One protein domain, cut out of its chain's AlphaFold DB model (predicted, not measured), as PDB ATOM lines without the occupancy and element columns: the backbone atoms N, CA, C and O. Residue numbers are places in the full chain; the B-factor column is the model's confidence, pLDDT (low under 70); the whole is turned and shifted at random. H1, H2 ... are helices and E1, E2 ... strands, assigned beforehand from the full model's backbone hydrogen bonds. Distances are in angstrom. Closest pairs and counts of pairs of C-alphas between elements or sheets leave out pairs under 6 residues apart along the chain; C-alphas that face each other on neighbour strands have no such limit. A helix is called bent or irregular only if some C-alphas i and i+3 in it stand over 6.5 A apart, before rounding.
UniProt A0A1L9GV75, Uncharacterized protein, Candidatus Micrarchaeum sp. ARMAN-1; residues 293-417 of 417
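AT A GLANCE: This is residues 293 to 417 of the 417 residues of an uncharacterized protein of Candidatus Micrarchaeum sp. ARMAN-1 (UniProt A0A1L9GV75). A small sheet of three short strands, covered on one face by H1, sits at one end of a stack of nearly aligned helices. H4 and H5 are in the middle of the stack, H2 and H6 are beside them, and H7 makes the far end. The printed part has 125 residues with seven named helices and three named strands, in the order E1 H1 H2 H3 E2 E3 H4 H5 H6 H7; the antiparallel sheet runs E1 E2 E3 and the class is mostly helix. The whole is compact, with a radius of gyration of the C-alphas of 14.7 A and spans of 47 by 32 by 28 A.

IN THESE COORDINATES: The sheet holds E1, residues 303 to 305, E2, residues 348 to 351 and 10.4 A long, and E3, residues 357 to 359. C-alpha 303 is at (208.460, 198.268, 267.314). H1 is residues 308 to 319, 16.4 A; H2 residues 328 to 340, 18.9 A; H3 residues 342 to 346; H4 residues 360 to 367, 10.7 A. H5 is residues 369 to 381, 20.8 A, and is only just irregular, C-alphas 378 and 381 being 6.7 A apart. H6 is residues 386 to 396, 15.5 A, and H7 residues 399 to 410, 16.5 A, ending with C-alpha 410 at (211.562, 194.326, 231.518).

HOW THE PARTS SIT: E1 and E2 are antiparallel, with N 350 and O 304 2.9 A apart, within hydrogen-bond range. E2 and E3 form a hairpin, with N 349 and O 358 2.9 A apart, within range. H1 is on the sheet at a height of 9.1 A, two layers with the helix on one face; it is over E2. H4 and H6 only graze the sheet. H1 touches H4, closest C-alphas Ser 310 and Val 360, 5.8 A, the same way at a shallow tilt of 24 degrees. H4 touches H6, closest C-alphas Glu 362 and Ala 392, 4.3 A. H3 touches H4, closest C-alphas Leu 345 and Ala 361, 4.9 A. H2 touches H5, closest C-alphas Asn 332 and Ile 372, 7.2 A, at a shallow tilt of 8 degrees. H5, H6 and H7 form an up and down bundle, each running against the one before; Asn 394 and Lys 402 are the closest C-alphas of H6 and H7, 5.6 A. H1 and H7 are apart. Every O i to N i+4 pair is within range in H1, H4, H6 and H7; H2 has 8 of 9, H5 5 of 9, and H3 0 of 1 but 2 of 2 O i to N i+3 pairs.

THE WHOLE: The C-alphas farthest apart are those of Tyr 298 and Pro 412, 46.7 A. The printed part has no cut and no long link. Confidence is under 70 in residues 293 to 303, 316 to 328, 351 to 356 and 410 to 417.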
ATOM      1  N   LYS A 293     195.934 196.588 262.423       69.81
ATOM      2  CA  LYS A 293     196.991 197.055 263.318       69.81
ATOM      3  C   LYS A 293     196.793 196.457 264.715       69.81
ATOM      4  O   LYS A 293     195.659 196.428 265.199       69.81
ATOM      5  N   PRO A 294     197.865 196.011 265.391       63.34
ATOM      6  CA  PRO A 294     197.785 195.676 266.808       63.34
ATOM      7  C   PRO A 294     197.264 196.888 267.597       63.34
ATOM      8  O   PRO A 294     197.726 198.006 267.386       63.34
ATOM      9  N   GLN A 295     196.295 196.694 268.495       54.78
ATOM     10  CA  GLN A 295     195.656 197.822 269.189       54.78
ATOM     11  C   GLN A 295     196.523 198.467 270.290       54.78
ATOM     12  O   GLN A 295     196.161 199.533 270.790       54.78
ATOM     13  N   ASN A 296     197.644 197.857 270.690       52.53
ATOM     14  CA  ASN A 296     198.436 198.324 271.827       52.53
ATOM     15  C   ASN A 296     199.949 198.249 271.548       52.53
ATOM     16  O   ASN A 296     200.606 197.241 271.805       52.53
ATOM     17  N   ASP A 297     200.526 199.361 271.087       46.22
ATOM     18  CA  ASP A 297     201.978 199.517 270.888       46.22
ATOM     19  C   ASP A 297     202.783 199.379 272.201       46.22
ATOM     20  O   ASP A 297     204.001 199.239 272.174       46.22
ATOM     21  N   TYR A 298     202.130 199.401 273.372       40.41
ATOM     22  CA  TYR A 298     202.798 199.372 274.679       40.41
ATOM     23  C   TYR A 298     203.548 198.065 274.977       40.41
ATOM     24  O   TYR A 298     204.628 198.128 275.563       40.41
ATOM     25  N   TYR A 299     203.035 196.899 274.559       47.34
ATOM     26  CA  TYR A 299     203.770 195.627 274.696       47.34
ATOM     27  C   TYR A 299     204.985 195.551 273.771       47.34
ATOM     28  O   TYR A 299     205.949 194.839 274.049       47.34
ATOM     29  N   TYR A 300     204.963 196.333 272.698       54.31
ATOM     30  CA  TYR A 300     205.978 196.328 271.665       54.31
ATOM     31  C   TYR A 300     206.629 197.689 271.537       54.31
ATOM     32  O   TYR A 300     206.996 198.053 270.437       54.31
ATOM     33  N   SER A 301     206.808 198.445 272.625       51.12
ATOM     34  CA  SER A 301     207.140 199.882 272.589       51.12
ATOM     35  C   SER A 301     208.432 200.262 271.839       51.12
ATOM     36  O   SER A 301     208.768 201.440 271.743       51.12
ATOM     37  N   LYS A 302     209.195 199.277 271.356       56.56
ATOM     38  CA  LYS A 302     210.360 199.427 270.476       56.56
ATOM     39  C   LYS A 302     210.051 199.164 268.995       56.56
ATOM     40  O   LYS A 302     210.951 199.314 268.182       56.56
ATOM     41  N   TYR A 303     208.843 198.756 268.633       60.91
ATOM     42  CA  TYR A 303     208.460 198.268 267.314       60.91
ATOM     43  C   TYR A 303     207.134 198.878 266.880       60.91
ATOM     44  O   TYR A 303     206.197 198.982 267.666       60.91
ATOM     45  N   HIS A 304     207.048 199.237 265.605       71.88
ATOM     46  CA  HIS A 304     205.790 199.627 264.975       71.88
ATOM     47  C   HIS A 304     205.446 198.600 263.906       71.88
ATOM     48  O   HIS A 304     206.294 198.307 263.062       71.88
ATOM     49  N   PHE A 305     204.223 198.074 263.941       73.81
ATOM     50  CA  PHE A 305     203.722 197.080 262.992       73.81
ATOM     51  C   PHE A 305     202.516 197.641 262.241       73.81
ATOM     52  O   PHE A 305     201.569 198.128 262.859       73.81
ATOM     53  N   ASP A 306     202.522 197.545 260.912       75.94
ATOM     54  CA  ASP A 306     201.395 197.997 260.087       75.94
ATOM     55  C   ASP A 306     200.229 197.004 260.057       75.94
ATOM     56  O   ASP A 306     199.123 197.386 259.683       75.94
ATOM     57  N   GLY A 307     200.455 195.768 260.509       77.38
ATOM     58  CA  GLY A 307     199.437 194.733 260.646       77.38
ATOM     59  C   GLY A 307     199.933 193.543 261.466       77.38
ATOM     60  O   GLY A 307     201.134 193.410 261.728       77.38
ATOM     61  N   LEU A 308     199.023 192.648 261.854       77.00
ATOM     62  CA  LEU A 308     199.361 191.412 262.576       77.00
ATOM     63  C   LEU A 308     200.358 190.540 261.833       77.00
ATOM     64  O   LEU A 308     201.223 189.931 262.451       77.00
ATOM     65  N   VAL A 309     200.238 190.456 260.509       83.38
ATOM     66  CA  VAL A 309     201.156 189.630 259.724       83.38
ATOM     67  C   VAL A 309     202.591 190.140 259.818       83.38
ATOM     68  O   VAL A 309     203.525 189.344 259.844       83.38
ATOM     69  N   SER A 310     202.779 191.454 259.953       79.88
ATOM     70  CA  SER A 310     204.096 192.030 260.205       79.88
ATOM     71  C   SER A 310     204.606 191.698 261.600       79.88
ATOM     72  O   SER A 310     205.801 191.476 261.748       79.88
ATOM     73  N   LEU A 311     203.725 191.623 262.606       78.25
ATOM     74  CA  LEU A 311     204.086 191.157 263.947       78.25
ATOM     75  C   LEU A 311     204.531 189.689 263.923       78.25
ATOM     76  O   LEU A 311     205.599 189.386 264.447       78.25
ATOM     77  N   ILE A 312     203.764 188.807 263.272       77.94
ATOM     78  CA  ILE A 312     204.095 187.378 263.119       77.94
ATOM     79  C   ILE A 312     205.451 187.230 262.432       77.94
ATOM     80  O   ILE A 312     206.351 186.585 262.962       77.94
ATOM     81  N   ALA A 313     205.627 187.885 261.284       77.81
ATOM     82  CA  ALA A 313     206.866 187.803 260.526       77.81
ATOM     83  C   ALA A 313     208.058 188.349 261.337       77.81
ATOM     84  O   ALA A 313     209.121 187.736 261.375       77.81
ATOM     85  N   ALA A 314     207.900 189.480 262.027       74.31
ATOM     86  CA  ALA A 314     208.966 190.049 262.849       74.31
ATOM     87  C   ALA A 314     209.311 189.181 264.064       74.31
ATOM     88  O   ALA A 314     210.473 189.106 264.455       74.31
ATOM     89  N   LYS A 315     208.320 188.513 264.661       72.31
ATOM     90  CA  LYS A 315     208.529 187.531 265.729       72.31
ATOM     91  C   LYS A 315     209.336 186.335 265.237       72.31
ATOM     92  O   LYS A 315     210.309 185.971 265.895       72.31
ATOM     93  N   MET A 316     209.008 185.824 264.050       69.88
ATOM     94  CA  MET A 316     209.824 184.818 263.368       69.88
ATOM     95  C   MET A 316     211.255 185.322 263.127       69.88
ATOM     96  O   MET A 316     212.199 184.576 263.313       69.88
ATOM     97  N   ASP A 317     211.483 186.586 262.766       68.38
ATOM     98  CA  ASP A 317     212.865 187.091 262.658       68.38
ATOM     99  C   ASP A 317     213.577 187.177 264.024       68.38
ATOM    100  O   ASP A 317     214.755 186.839 264.141       68.38
ATOM    101  N   PHE A 318     212.877 187.626 265.070       61.56
ATOM    102  CA  PHE A 318     213.471 187.906 266.379       61.56
ATOM    103  C   PHE A 318     213.836 186.642 267.163       61.56
ATOM    104  O   PHE A 318     214.927 186.571 267.728       61.56
ATOM    105  N   GLU A 319     212.949 185.649 267.206       57.12
ATOM    106  CA  GLU A 319     213.188 184.403 267.947       57.12
ATOM    107  C   GLU A 319     214.197 183.497 267.220       57.12
ATOM    108  O   GLU A 319     215.027 182.854 267.862       57.12
ATOM    109  N   TYR A 320     214.253 183.557 265.885       51.84
ATOM    110  CA  TYR A 320     215.159 182.742 265.070       51.84
ATOM    111  C   TYR A 320     216.538 183.390 264.834       51.84
ATOM    112  O   TYR A 320     217.386 182.819 264.148       51.84
ATOM    113  N   LYS A 321     216.849 184.530 265.479       50.41
ATOM    114  CA  LYS A 321     218.244 185.002 265.650       50.41
ATOM    115  C   LYS A 321     219.099 184.055 266.510       50.41
ATOM    116  O   LYS A 321     220.308 184.249 266.600       50.41
ATOM    117  N   PHE A 322     218.495 183.008 267.076       38.84
ATOM    118  CA  PHE A 322     219.157 181.903 267.765       38.84
ATOM    119  C   PHE A 322     218.956 180.562 267.017       38.84
ATOM    120  O   PHE A 322     218.292 179.659 267.508       38.84
ATOM    121  N   ASN A 323     219.569 180.424 265.834       39.12
ATOM    122  CA  ASN A 323     219.937 179.156 265.164       39.12
ATOM    123  C   ASN A 323     218.863 178.097 264.821       39.12
ATOM    124  O   ASN A 323     219.241 177.010 264.382       39.12
ATOM    125  N   ALA A 324     217.564 178.359 264.942       42.72
ATOM    126  CA  ALA A 324     216.566 177.488 264.318       42.72
ATOM    127  C   ALA A 324     216.446 177.839 262.821       42.72
ATOM    128  O   ALA A 324     216.318 179.009 262.460       42.72
ATOM    129  N   GLU A 325     216.519 176.847 261.933       47.59
ATOM    130  CA  GLU A 325     216.091 177.024 260.543       47.59
ATOM    131  C   GLU A 325     214.603 177.385 260.562       47.59
ATOM    132  O   GLU A 325     213.799 176.693 261.187       47.59
ATOM    133  N   ILE A 326     214.228 178.491 259.916       47.84
ATOM    134  CA  ILE A 326     212.817 178.834 259.763       47.84
ATOM    135  C   ILE A 326     212.184 177.755 258.903       47.84
ATOM    136  O   ILE A 326     212.495 177.601 257.721       47.84
ATOM    137  N   ASN A 327     211.302 176.991 259.532       61.03
ATOM    138  CA  ASN A 327     210.552 175.949 258.880       61.03
ATOM    139  C   ASN A 327     209.747 176.587 257.741       61.03
ATOM    140  O   ASN A 327     209.052 177.594 257.920       61.03
ATOM    141  N   GLY A 328     209.838 176.010 256.543       66.25
ATOM    142  CA  GLY A 328     209.134 176.515 255.366       66.25
ATOM    143  C   GLY A 328     207.616 176.596 255.566       66.25
ATOM    144  O   GLY A 328     206.947 177.271 254.792       66.25
ATOM    145  N   GLU A 329     207.053 175.944 256.587       78.94
ATOM    146  CA  GLU A 329     205.616 175.870 256.843       78.94
ATOM    147  C   GLU A 329     204.950 177.234 257.077       78.94
ATOM    148  O   GLU A 329     204.045 177.579 256.314       78.94
ATOM    149  N   ILE A 330     205.379 178.039 258.061       81.81
ATOM    150  CA  ILE A 330     204.730 179.342 258.319       81.81
ATOM    151  C   ILE A 330     204.886 180.267 257.105       81.81
ATOM    152  O   ILE A 330     203.914 180.881 256.664       81.81
ATOM    153  N   SER A 331     206.083 180.322 256.514       84.19
ATOM    154  CA  SER A 331     206.342 181.106 255.299       84.19
ATOM    155  C   SER A 331     205.443 180.668 254.137       84.19
ATOM    156  O   SER A 331     204.849 181.511 253.465       84.19
ATOM    157  N   ASN A 332     205.266 179.359 253.932       86.12
ATOM    158  CA  ASN A 332     204.341 178.817 252.935       86.12
ATOM    159  C   ASN A 332     202.886 179.179 253.254       86.12
ATOM    160  O   ASN A 332     202.141 179.502 252.332       86.12
ATOM    161  N   LYS A 333     202.467 179.170 254.526       87.88
ATOM    162  CA  LYS A 333     201.111 179.585 254.922       87.88
ATOM    163  C   LYS A 333     200.877 181.069 254.659       87.88
ATOM    164  O   LYS A 333     199.834 181.417 254.109       87.88
ATOM    165  N   ILE A 334     201.841 181.939 254.967       88.56
ATOM    166  CA  ILE A 334     201.744 183.371 254.643       88.56
ATOM    167  C   ILE A 334     201.693 183.580 253.123       88.56
ATOM    168  O   ILE A 334     200.861 184.353 252.654       88.56
ATOM    169  N   LEU A 335     202.510 182.869 252.340       89.19
ATOM    170  CA  LEU A 335     202.455 182.938 250.875       89.19
ATOM    171  C   LEU A 335     201.117 182.431 250.316       89.19
ATOM    172  O   LEU A 335     200.528 183.093 249.467       89.19
ATOM    173  N   ALA A 336     200.584 181.319 250.827       89.62
ATOM    174  CA  ALA A 336     199.272 180.806 250.428       89.62
ATOM    175  C   ALA A 336     198.138 181.788 250.772       89.62
ATOM    176  O   ALA A 336     197.171 181.933 250.024       89.62
ATOM    177  N   LEU A 337     198.253 182.503 251.894       88.94
ATOM    178  CA  LEU A 337     197.338 183.592 252.242       88.94
ATOM    179  C   LEU A 337     197.507 184.794 251.311       88.94
ATOM    180  O   LEU A 337     196.507 185.406 250.935       88.94
ATOM    181  N   ALA A 338     198.736 185.110 250.901       89.50
ATOM    182  CA  ALA A 338     199.025 186.196 249.972       89.50
ATOM    183  C   ALA A 338     198.424 185.959 248.578       89.50
ATOM    184  O   ALA A 338     198.089 186.932 247.908       89.50
ATOM    185  N   GLU A 339     198.213 184.706 248.151       86.38
ATOM    186  CA  GLU A 339     197.492 184.404 246.896       86.38
ATOM    187  C   GLU A 339     196.071 184.984 246.906       86.38
ATOM    188  O   GLU A 339     195.561 185.412 245.873       86.38
ATOM    189  N   LYS A 340     195.443 185.034 248.086       86.06
ATOM    190  CA  LYS A 340     194.108 185.616 248.289       86.06
ATOM    191  C   LYS A 340     194.168 187.088 248.694       86.06
ATOM    192  O   LYS A 340     193.300 187.864 248.304       86.06
ATOM    193  N   TYR A 341     195.175 187.470 249.478       87.12
ATOM    194  CA  TYR A 341     195.309 188.797 250.082       87.12
ATOM    195  C   TYR A 341     196.727 189.358 249.876       87.12
ATOM    196  O   TYR A 341     197.522 189.405 250.818       87.12
ATOM    197  N   PRO A 342     197.068 189.823 248.663       87.19
ATOM    198  CA  PRO A 342     198.458 190.124 248.311       87.19
ATOM    199  C   PRO A 342     199.105 191.224 249.166       87.19
ATOM    200  O   PRO A 342     200.296 191.163 249.468       87.19
ATOM    201  N   LEU A 343     198.313 192.205 249.622       85.88
ATOM    202  CA  LEU A 343     198.777 193.347 250.425       85.88
ATOM    203  C   LEU A 343     199.527 192.943 251.707       85.88
ATOM    204  O   LEU A 343     200.345 193.714 252.203       85.88
ATOM    205  N   ILE A 344     199.300 191.724 252.205       88.94
ATOM    206  CA  ILE A 344     199.991 191.140 253.358       88.94
ATOM    207  C   ILE A 344     201.516 191.152 253.173       88.94
ATOM    208  O   ILE A 344     202.240 191.464 254.117       88.94
ATOM    209  N   LEU A 345     202.020 190.887 251.962       90.19
ATOM    210  CA  LEU A 345     203.464 190.863 251.680       90.19
ATOM    211  C   LEU A 345     204.108 192.254 251.736       90.19
ATOM    212  O   LEU A 345     205.292 192.376 252.053       90.19
ATOM    213  N   GLY A 346     203.327 193.302 251.458       87.56
ATOM    214  CA  GLY A 346     203.758 194.698 251.548       87.56
ATOM    215  C   GLY A 346     203.660 195.294 252.955       87.56
ATOM    216  O   GLY A 346     204.113 196.420 253.163       87.56
ATOM    217  N   SER A 347     203.080 194.561 253.913       87.12
ATOM    218  CA  SER A 347     202.906 195.023 255.289       87.12
ATOM    219  C   SER A 347     204.266 195.246 255.954       87.12
ATOM    220  O   SER A 347     205.166 194.404 255.856       87.12
ATOM    221  N   ARG A 348     204.436 196.392 256.618       84.50
ATOM    222  CA  ARG A 348     205.739 196.865 257.106       84.50
ATOM    223  C   ARG A 348     205.842 196.786 258.619       84.50
ATOM    224  O   ARG A 348     204.851 196.833 259.344       84.50
ATOM    225  N   PHE A 349     207.074 196.719 259.095       79.12
ATOM    226  CA  PHE A 349     207.393 196.935 260.495       79.12
ATOM    227  C   PHE A 349     208.749 197.618 260.650       79.12
ATOM    228  O   PHE A 349     209.602 197.570 259.759       79.12
ATOM    229  N   ARG A 350     208.925 198.288 261.786       72.69
ATOM    230  CA  ARG A 350     210.120 199.068 262.122       72.69
ATOM    231  C   ARG A 350     210.782 198.516 263.379       72.69
ATOM    232  O   ARG A 350     210.089 198.276 264.366       72.69
ATOM    233  N   TYR A 351     212.111 198.376 263.351       62.62
ATOM    234  CA  TYR A 351     212.942 198.041 264.513       62.62
ATOM    235  C   TYR A 351     213.467 199.318 265.189       62.62
ATOM    236  O   TYR A 351     214.297 200.030 264.633       62.62
ATOM    237  N   GLY A 352     213.017 199.613 266.408       56.22
ATOM    238  CA  GLY A 352     213.520 200.737 267.202       56.22
ATOM    239  C   GLY A 352     213.282 202.119 266.578       56.22
ATOM    240  O   GLY A 352     212.327 202.351 265.838       56.22
ATOM    241  N   SER A 353     214.173 203.061 266.903       48.59
ATOM    242  CA  SER A 353     214.155 204.445 266.414       48.59
ATOM    243  C   SER A 353     214.831 204.638 265.050       48.59
ATOM    244  O   SER A 353     214.979 205.778 264.616       48.59
ATOM    245  N   GLU A 354     215.230 203.583 264.337       49.41
ATOM    246  CA  GLU A 354     215.871 203.714 263.018       49.41
ATOM    247  C   GLU A 354     214.842 203.839 261.891       49.41
ATOM    248  O   GLU A 354     213.818 203.171 261.914       49.41
ATOM    249  N   GLU A 355     215.079 204.708 260.906       51.47
ATOM    250  CA  GLU A 355     214.136 205.052 259.820       51.47
ATOM    251  C   GLU A 355     213.875 203.927 258.791       51.47
ATOM    252  O   GLU A 355     213.127 204.128 257.832       51.47
ATOM    253  N   TYR A 356     214.446 202.732 258.970       61.16
ATOM    254  CA  TYR A 356     214.324 201.636 258.010       61.16
ATOM    255  C   TYR A 356     213.108 200.747 258.299       61.16
ATOM    256  O   TYR A 356     213.041 200.048 259.309       61.16
ATOM    257  N   TYR A 357     212.152 200.753 257.368       71.75
ATOM    258  CA  TYR A 357     211.043 199.801 257.340       71.75
ATOM    259  C   TYR A 357     211.466 198.518 256.613       71.75
ATOM    260  O   TYR A 357     211.957 198.575 255.478       71.75
ATOM    261  N   THR A 358     211.217 197.376 257.250       81.75
ATOM    262  CA  THR A 358     211.310 196.044 256.640       81.75
ATOM    263  C   THR A 358     209.900 195.555 256.313       81.75
ATOM    264  O   THR A 358     208.956 195.787 257.071       81.75
ATOM    265  N   THR A 359     209.733 194.904 255.166       88.56
ATOM    266  CA  THR A 359     208.455 194.307 254.743       88.56
ATOM    267  C   THR A 359     208.354 192.826 255.111       88.56
ATOM    268  O   THR A 359     209.365 192.154 255.314       88.56
ATOM    269  N   VAL A 360     207.133 192.284 255.161       88.62
ATOM    270  CA  VAL A 360     206.910 190.832 255.314       88.62
ATOM    271  C   VAL A 360     207.618 190.049 254.201       88.62
ATOM    272  O   VAL A 360     208.252 189.035 254.484       88.62
ATOM    273  N   ALA A 361     207.579 190.541 252.956       90.12
ATOM    274  CA  ALA A 361     208.310 189.948 251.834       90.12
ATOM    275  C   ALA A 361     209.827 189.870 252.083       90.12
ATOM    276  O   ALA A 361     210.443 188.854 251.769       90.12
ATOM    277  N   GLU A 362     210.425 190.911 252.672       89.00
ATOM    278  CA  GLU A 362     211.852 190.928 253.021       89.00
ATOM    279  C   GLU A 362     212.208 189.859 254.060       89.00
ATOM    280  O   GLU A 362     213.197 189.159 253.861       89.00
ATOM    281  N   ILE A 363     211.396 189.661 255.108       83.69
ATOM    282  CA  ILE A 363     211.654 188.589 256.088       83.69
ATOM    283  C   ILE A 363     211.509 187.211 255.445       83.69
ATOM    284  O   ILE A 363     212.367 186.349 255.621       83.69
ATOM    285  N   ILE A 364     210.427 186.990 254.694       85.56
ATOM    286  CA  ILE A 364     210.177 185.700 254.041       85.56
ATOM    287  C   ILE A 364     211.318 185.364 253.076       85.56
ATOM    288  O   ILE A 364     211.769 184.221 253.044       85.56
ATOM    289  N   ALA A 365     211.824 186.348 252.326       87.19
ATOM    290  CA  ALA A 365     212.972 186.155 251.450       87.19
ATOM    291  C   ALA A 365     214.257 185.865 252.236       87.19
ATOM    292  O   ALA A 365     214.980 184.941 251.877       87.19
ATOM    293  N   GLU A 366     214.539 186.613 253.305       83.81
ATOM    294  CA  GLU A 366     215.727 186.405 254.141       83.81
ATOM    295  C   GLU A 366     215.762 184.996 254.745       83.81
ATOM    296  O   GLU A 366     216.824 184.381 254.829       83.81
ATOM    297  N   LYS A 367     214.601 184.475 255.152       78.06
ATOM    298  CA  LYS A 367     214.515 183.281 255.998       78.06
ATOM    299  C   LYS A 367     214.037 182.015 255.300       78.06
ATOM    300  O   LYS A 367     214.375 180.923 255.734       78.06
ATOM    301  N   GLY A 368     213.239 182.136 254.245       75.88
ATOM    302  CA  GLY A 368     212.574 180.999 253.604       75.88
ATOM    303  C   GLY A 368     213.459 180.174 252.665       75.88
ATOM    304  O   GLY A 368     213.016 179.147 252.154       75.88
ATOM    305  N   GLY A 369     214.693 180.609 252.398       81.50
ATOM    306  CA  GLY A 369     215.585 179.942 251.449       81.50
ATOM    307  C   GLY A 369     215.093 180.001 249.996       81.50
ATOM    308  O   GLY A 369     214.101 180.654 249.665       81.50
ATOM    309  N   LYS A 370     215.812 179.320 249.097       85.75
ATOM    310  CA  LYS A 370     215.630 179.458 247.642       85.75
ATOM    311  C   LYS A 370     214.215 179.105 247.159       85.75
ATOM    312  O   LYS A 370     213.647 179.852 246.374       85.75
ATOM    313  N   GLU A 371     213.626 178.012 247.650       86.69
ATOM    314  CA  GLU A 371     212.294 177.559 247.206       86.69
ATOM    315  C   GLU A 371     211.192 178.581 247.541       86.69
ATOM    316  O   GLU A 371     210.319 178.878 246.724       86.69
ATOM    317  N   ILE A 372     211.234 179.159 248.743       86.56
ATOM    318  CA  ILE A 372     210.274 180.181 249.169       86.56
ATOM    319  C   ILE A 372     210.499 181.486 248.398       86.56
ATOM    320  O   ILE A 372     209.528 182.132 248.006       86.56
ATOM    321  N   GLN A 373     211.754 181.854 248.124       89.12
ATOM    322  CA  GLN A 373     212.088 183.013 247.291       89.12
ATOM    323  C   GLN A 373     211.539 182.864 245.858       89.12
ATOM    324  O   GLN A 373     210.966 183.809 245.320       89.12
ATOM    325  N   GLU A 374     211.628 181.673 245.259       89.31
ATOM    326  CA  GLU A 374     211.029 181.371 243.948       89.31
ATOM    327  C   GLU A 374     209.497 181.491 243.967       89.31
ATOM    328  O   GLU A 374     208.893 182.013 243.027       89.31
ATOM    329  N   LYS A 375     208.838 181.057 245.051       90.50
ATOM    330  CA  LYS A 375     207.389 181.261 245.225       90.50
ATOM    331  C   LYS A 375     207.044 182.742 245.380       90.50
ATOM    332  O   LYS A 375     206.066 183.191 244.784       90.50
ATOM    333  N   LEU A 376     207.851 183.501 246.122       90.12
ATOM    334  CA  LEU A 376     207.669 184.939 246.327       90.12
ATOM    335  C   LEU A 376     207.732 185.723 245.003       90.12
ATOM    336  O   LEU A 376     206.955 186.658 244.820       90.12
ATOM    337  N   LEU A 377     208.582 185.319 244.050       89.88
ATOM    338  CA  LEU A 377     208.690 185.968 242.734       89.88
ATOM    339  C   LEU A 377     207.375 186.004 241.953       89.88
ATOM    340  O   LEU A 377     207.122 186.974 241.242       89.88
ATOM    341  N   LYS A 378     206.508 185.000 242.113       88.44
ATOM    342  CA  LYS A 378     205.214 184.937 241.412       88.44
ATOM    343  C   LYS A 378     204.296 186.115 241.748       88.44
ATOM    344  O   LYS A 378     203.423 186.459 240.961       88.44
ATOM    345  N   PHE A 379     204.508 186.758 242.896       88.75
ATOM    346  CA  PHE A 379     203.713 187.898 243.348       88.75
ATOM    347  C   PHE A 379     204.177 189.237 242.752       88.75
ATOM    348  O   PHE A 379     203.498 190.244 242.944       88.75
ATOM    349  N   ILE A 380     205.300 189.278 242.014       86.62
ATOM    350  CA  ILE A 380     205.846 190.519 241.433       86.62
ATOM    351  C   ILE A 380     204.901 191.157 240.408       86.62
ATOM    352  O   ILE A 380     204.921 192.370 240.210       86.62
ATOM    353  N   GLU A 381     204.056 190.341 239.778       80.56
ATOM    354  CA  GLU A 381     203.077 190.769 238.778       80.56
ATOM    355  C   GLU A 381     201.887 191.518 239.399       80.56
ATOM    356  O   GLU A 381     201.100 192.143 238.686       80.56
ATOM    357  N   ILE A 382     201.747 191.483 240.728       80.81
ATOM    358  CA  ILE A 382     200.650 192.138 241.435       80.81
ATOM    359  C   ILE A 382     200.993 193.621 241.659       80.81
ATOM    360  O   ILE A 382     202.021 193.937 242.275       80.81
ATOM    361  N   PRO A 383     200.125 194.555 241.219       73.94
ATOM    362  CA  PRO A 383     200.332 195.983 241.428       73.94
ATOM    363  C   PRO A 383     200.564 196.326 242.905       73.94
ATOM    364  O   PRO A 383     199.828 195.881 243.783       73.94
ATOM    365  N   GLY A 384     201.598 197.123 243.181       76.19
ATOM    366  CA  GLY A 384     201.984 197.522 244.541       76.19
ATOM    367  C   GLY A 384     202.910 196.545 245.277       76.19
ATOM    368  O   GLY A 384     203.444 196.914 246.322       76.19
ATOM    369  N   LEU A 385     203.164 195.344 244.738       84.31
ATOM    370  CA  LEU A 385     204.111 194.378 245.319       84.31
ATOM    371  C   LEU A 385     205.432 194.247 244.554       84.31
ATOM    372  O   LEU A 385     206.399 193.717 245.102       84.31
ATOM    373  N   ALA A 386     205.511 194.771 243.328       85.62
ATOM    374  CA  ALA A 386     206.724 194.703 242.518       85.62
ATOM    375  C   ALA A 386     207.950 195.292 243.235       85.62
ATOM    376  O   ALA A 386     209.002 194.657 243.285       85.62
ATOM    377  N   GLU A 387     207.809 196.478 243.835       84.25
ATOM    378  CA  GLU A 387     208.881 197.149 244.578       84.25
ATOM    379  C   GLU A 387     209.331 196.365 245.828       84.25
ATOM    380  O   GLU A 387     210.521 196.043 245.907       84.25
ATOM    381  N   PRO A 388     208.448 195.999 246.786       86.25
ATOM    382  CA  PRO A 388     208.879 195.273 247.981       86.25
ATOM    383  C   PRO A 388     209.463 193.891 247.661       86.25
ATOM    384  O   PRO A 388     210.461 193.509 248.270       86.25
ATOM    385  N   ILE A 389     208.928 193.169 246.669       89.81
ATOM    386  CA  ILE A 389     209.472 191.865 246.251       89.81
ATOM    387  C   ILE A 389     210.832 192.031 245.576       89.81
ATOM    388  O   ILE A 389     211.777 191.323 245.916       89.81
ATOM    389  N   THR A 390     210.968 192.994 244.661       89.19
ATOM    390  CA  THR A 390     212.250 193.291 244.001       89.19
ATOM    391  C   THR A 390     213.321 193.628 245.028       89.19
ATOM    392  O   THR A 390     214.430 193.098 244.963       89.19
ATOM    393  N   LYS A 391     212.990 194.479 246.004       89.00
ATOM    394  CA  LYS A 391     213.895 194.844 247.096       89.00
ATOM    395  C   LYS A 391     214.283 193.619 247.929       89.00
ATOM    396  O   LYS A 391     215.470 193.429 248.185       89.00
ATOM    397  N   ALA A 392     213.315 192.778 248.298       89.50
ATOM    398  CA  ALA A 392     213.545 191.556 249.066       89.50
ATOM    399  C   ALA A 392     214.497 190.586 248.347       89.50
ATOM    400  O   ALA A 392     215.528 190.204 248.902       89.50
ATOM    401  N   ILE A 393     214.211 190.252 247.087       92.00
ATOM    402  CA  ILE A 393     215.021 189.319 246.291       92.00
ATOM    403  C   ILE A 393     216.413 189.894 246.010       92.00
ATOM    404  O   ILE A 393     217.420 189.212 246.190       92.00
ATOM    405  N   ASN A 394     216.520 191.174 245.643       89.00
ATOM    406  CA  ASN A 394     217.825 191.793 245.391       89.00
ATOM    407  C   ASN A 394     218.732 191.807 246.625       89.00
ATOM    408  O   ASN A 394     219.955 191.741 246.477       89.00
ATOM    409  N   LYS A 395     218.144 191.887 247.821       88.50
ATOM    410  CA  LYS A 395     218.881 191.925 249.082       88.50
ATOM    411  C   LYS A 395     219.282 190.534 249.580       88.50
ATOM    412  O   LYS A 395     220.389 190.397 250.091       88.50
ATOM    413  N   TYR A 396     218.419 189.528 249.425       85.69
ATOM    414  CA  TYR A 396     218.559 188.242 250.125       85.69
ATOM    415  C   TYR A 396     218.697 187.005 249.226       85.69
ATOM    416  O   TYR A 396     218.917 185.904 249.732       85.69
ATOM    417  N   SER A 397     218.580 187.152 247.906       86.19
ATOM    418  CA  SER A 397     218.615 186.027 246.965       86.19
ATOM    419  C   SER A 397     219.901 185.954 246.146       86.19
ATOM    420  O   SER A 397     220.742 186.857 246.150       86.19
ATOM    421  N   THR A 398     220.045 184.853 245.407       86.06
ATOM    422  CA  THR A 398     221.170 184.612 244.499       86.06
ATOM    423  C   THR A 398     221.077 185.453 243.224       86.06
ATOM    424  O   THR A 398     220.006 185.935 242.847       86.06
ATOM    425  N   GLU A 399     222.200 185.613 242.519       87.62
ATOM    426  CA  GLU A 399     222.260 186.361 241.255       87.62
ATOM    427  C   GLU A 399     221.341 185.781 240.166       87.62
ATOM    428  O   GLU A 399     220.858 186.523 239.309       87.62
ATOM    429  N   GLU A 400     221.052 184.477 240.194       87.75
ATOM    430  CA  GLU A 400     220.082 183.862 239.284       87.75
ATOM    431  C   GLU A 400     218.674 184.434 239.493       87.75
ATOM    432  O   GLU A 400     218.064 184.904 238.532       87.75
ATOM    433  N   LEU A 401     218.187 184.474 240.738       85.88
ATOM    434  CA  LEU A 401     216.852 184.996 241.054       85.88
ATOM    435  C   LEU A 401     216.759 186.511 240.822       85.88
ATOM    436  O   LEU A 401     215.739 187.006 240.343       85.88
ATOM    437  N   LYS A 402     217.843 187.263 241.058       90.31
ATOM    438  CA  LYS A 402     217.902 188.699 240.719       90.31
ATOM    439  C   LYS A 402     217.735 188.947 239.219       90.31
ATOM    440  O   LYS A 402     217.036 189.876 238.812       90.31
ATOM    441  N   LYS A 403     218.339 188.104 238.374       87.25
ATOM    442  CA  LYS A 403     218.141 188.171 236.916       87.25
ATOM    443  C   LYS A 403     216.707 187.831 236.522       87.25
ATOM    444  O   LYS A 403     216.199 188.404 235.560       87.25
ATOM    445  N   GLU A 404     216.042 186.927 237.236       84.62
ATOM    446  CA  GLU A 404     214.627 186.629 236.993       84.62
ATOM    447  C   GLU A 404     213.731 187.830 237.292       84.62
ATOM    448  O   GLU A 404     212.926 188.191 236.437       84.62
ATOM    449  N   VAL A 405     213.948 188.537 238.406       85.12
ATOM    450  CA  VAL A 405     213.259 189.810 238.703       85.12
ATOM    451  C   VAL A 405     213.397 190.806 237.551       85.12
ATOM    452  O   VAL A 405     212.408 191.390 237.108       85.12
ATOM    453  N   GLN A 406     214.610 190.976 237.015       81.44
ATOM    454  CA  GLN A 406     214.847 191.878 235.884       81.44
ATOM    455  C   GLN A 406     214.046 191.478 234.640       81.44
ATOM    456  O   GLN A 406     213.539 192.356 233.946       81.44
ATOM    457  N   LYS A 407     213.877 190.177 234.364       81.88
ATOM    458  CA  LYS A 407     213.038 189.709 233.247       81.88
ATOM    459  C   LYS A 407     211.572 190.099 233.435       81.88
ATOM    460  O   LYS A 407     210.955 190.545 232.471       81.88
ATOM    461  N   PHE A 408     211.033 189.978 234.650       75.56
ATOM    462  CA  PHE A 408     209.661 190.398 234.952       75.56
ATOM    463  C   PHE A 408     209.480 191.913 234.782       75.56
ATOM    464  O   PHE A 408     208.539 192.348 234.119       75.56
ATOM    465  N   LEU A 409     210.417 192.719 235.295       71.06
ATOM    466  CA  LEU A 409     210.369 194.186 235.199       71.06
ATOM    467  C   LEU A 409     210.579 194.718 233.767       71.06
ATOM    468  O   LEU A 409     210.101 195.802 233.431       71.06
ATOM    469  N   LEU A 410     211.301 193.978 232.922       69.25
ATOM    470  CA  LEU A 410     211.562 194.326 231.518       69.25
ATOM    471  C   LEU A 410     210.545 193.713 230.534       69.25
ATOM    472  O   LEU A 410     210.585 194.039 229.347       69.25
ATOM    473  N   GLY A 411     209.643 192.848 231.007       61.28
ATOM    474  CA  GLY A 411     208.576 192.229 230.217       61.28
ATOM    475  C   GLY A 411     207.449 193.200 229.812       61.28
ATOM    476  O   GLY A 411     207.450 194.372 230.190       61.28
ATOM    477  N   PRO A 412     206.439 192.735 229.051       51.75
ATOM    478  CA  PRO A 412     205.393 193.577 228.448       51.75
ATOM    479  C   PRO A 412     204.434 194.264 229.447       51.75
ATOM    480  O   PRO A 412     203.539 194.997 229.033       51.75
ATOM    481  N   PHE A 413     204.633 194.097 230.757       50.06
ATOM    482  CA  PHE A 413     203.841 194.709 231.831       50.06
ATOM    483  C   PHE A 413     204.073 196.220 232.023       50.06
ATOM    484  O   PHE A 413     203.415 196.845 232.851       50.06
ATOM    485  N   LYS A 414     204.930 196.844 231.204       45.19
ATOM    486  CA  LYS A 414     205.234 198.287 231.209       45.19
ATOM    487  C   LYS A 414     204.047 199.246 230.983       45.19
ATOM    488  O   LYS A 414     204.271 200.450 230.967       45.19
ATOM    489  N   LEU A 415     202.814 198.770 230.787       37.53
ATOM    490  CA  LEU A 415     201.664 199.617 230.419       37.53
ATOM    491  C   LEU A 415     200.562 199.754 231.483       37.53
ATOM    492  O   LEU A 415     199.498 200.284 231.169       37.53
ATOM    493  N   ARG A 416     200.779 199.321 232.730       34.72
ATOM    494  CA  ARG A 416     199.841 199.600 233.838       34.72
ATOM    495  C   ARG A 416     200.577 199.916 235.145       34.72
ATOM    496  O   ARG A 416     200.447 199.176 236.115       34.72
ATOM    497  N   VAL A 417     201.363 200.990 235.152       34.41
ATOM    498  CA  VAL A 417     201.726 201.717 236.382       34.41
ATOM    499  C   VAL A 417     201.087 203.088 236.302       34.41
ATOM    500  O   VAL A 417     201.238 203.711 235.225       34.41
TER     501      VAL A 417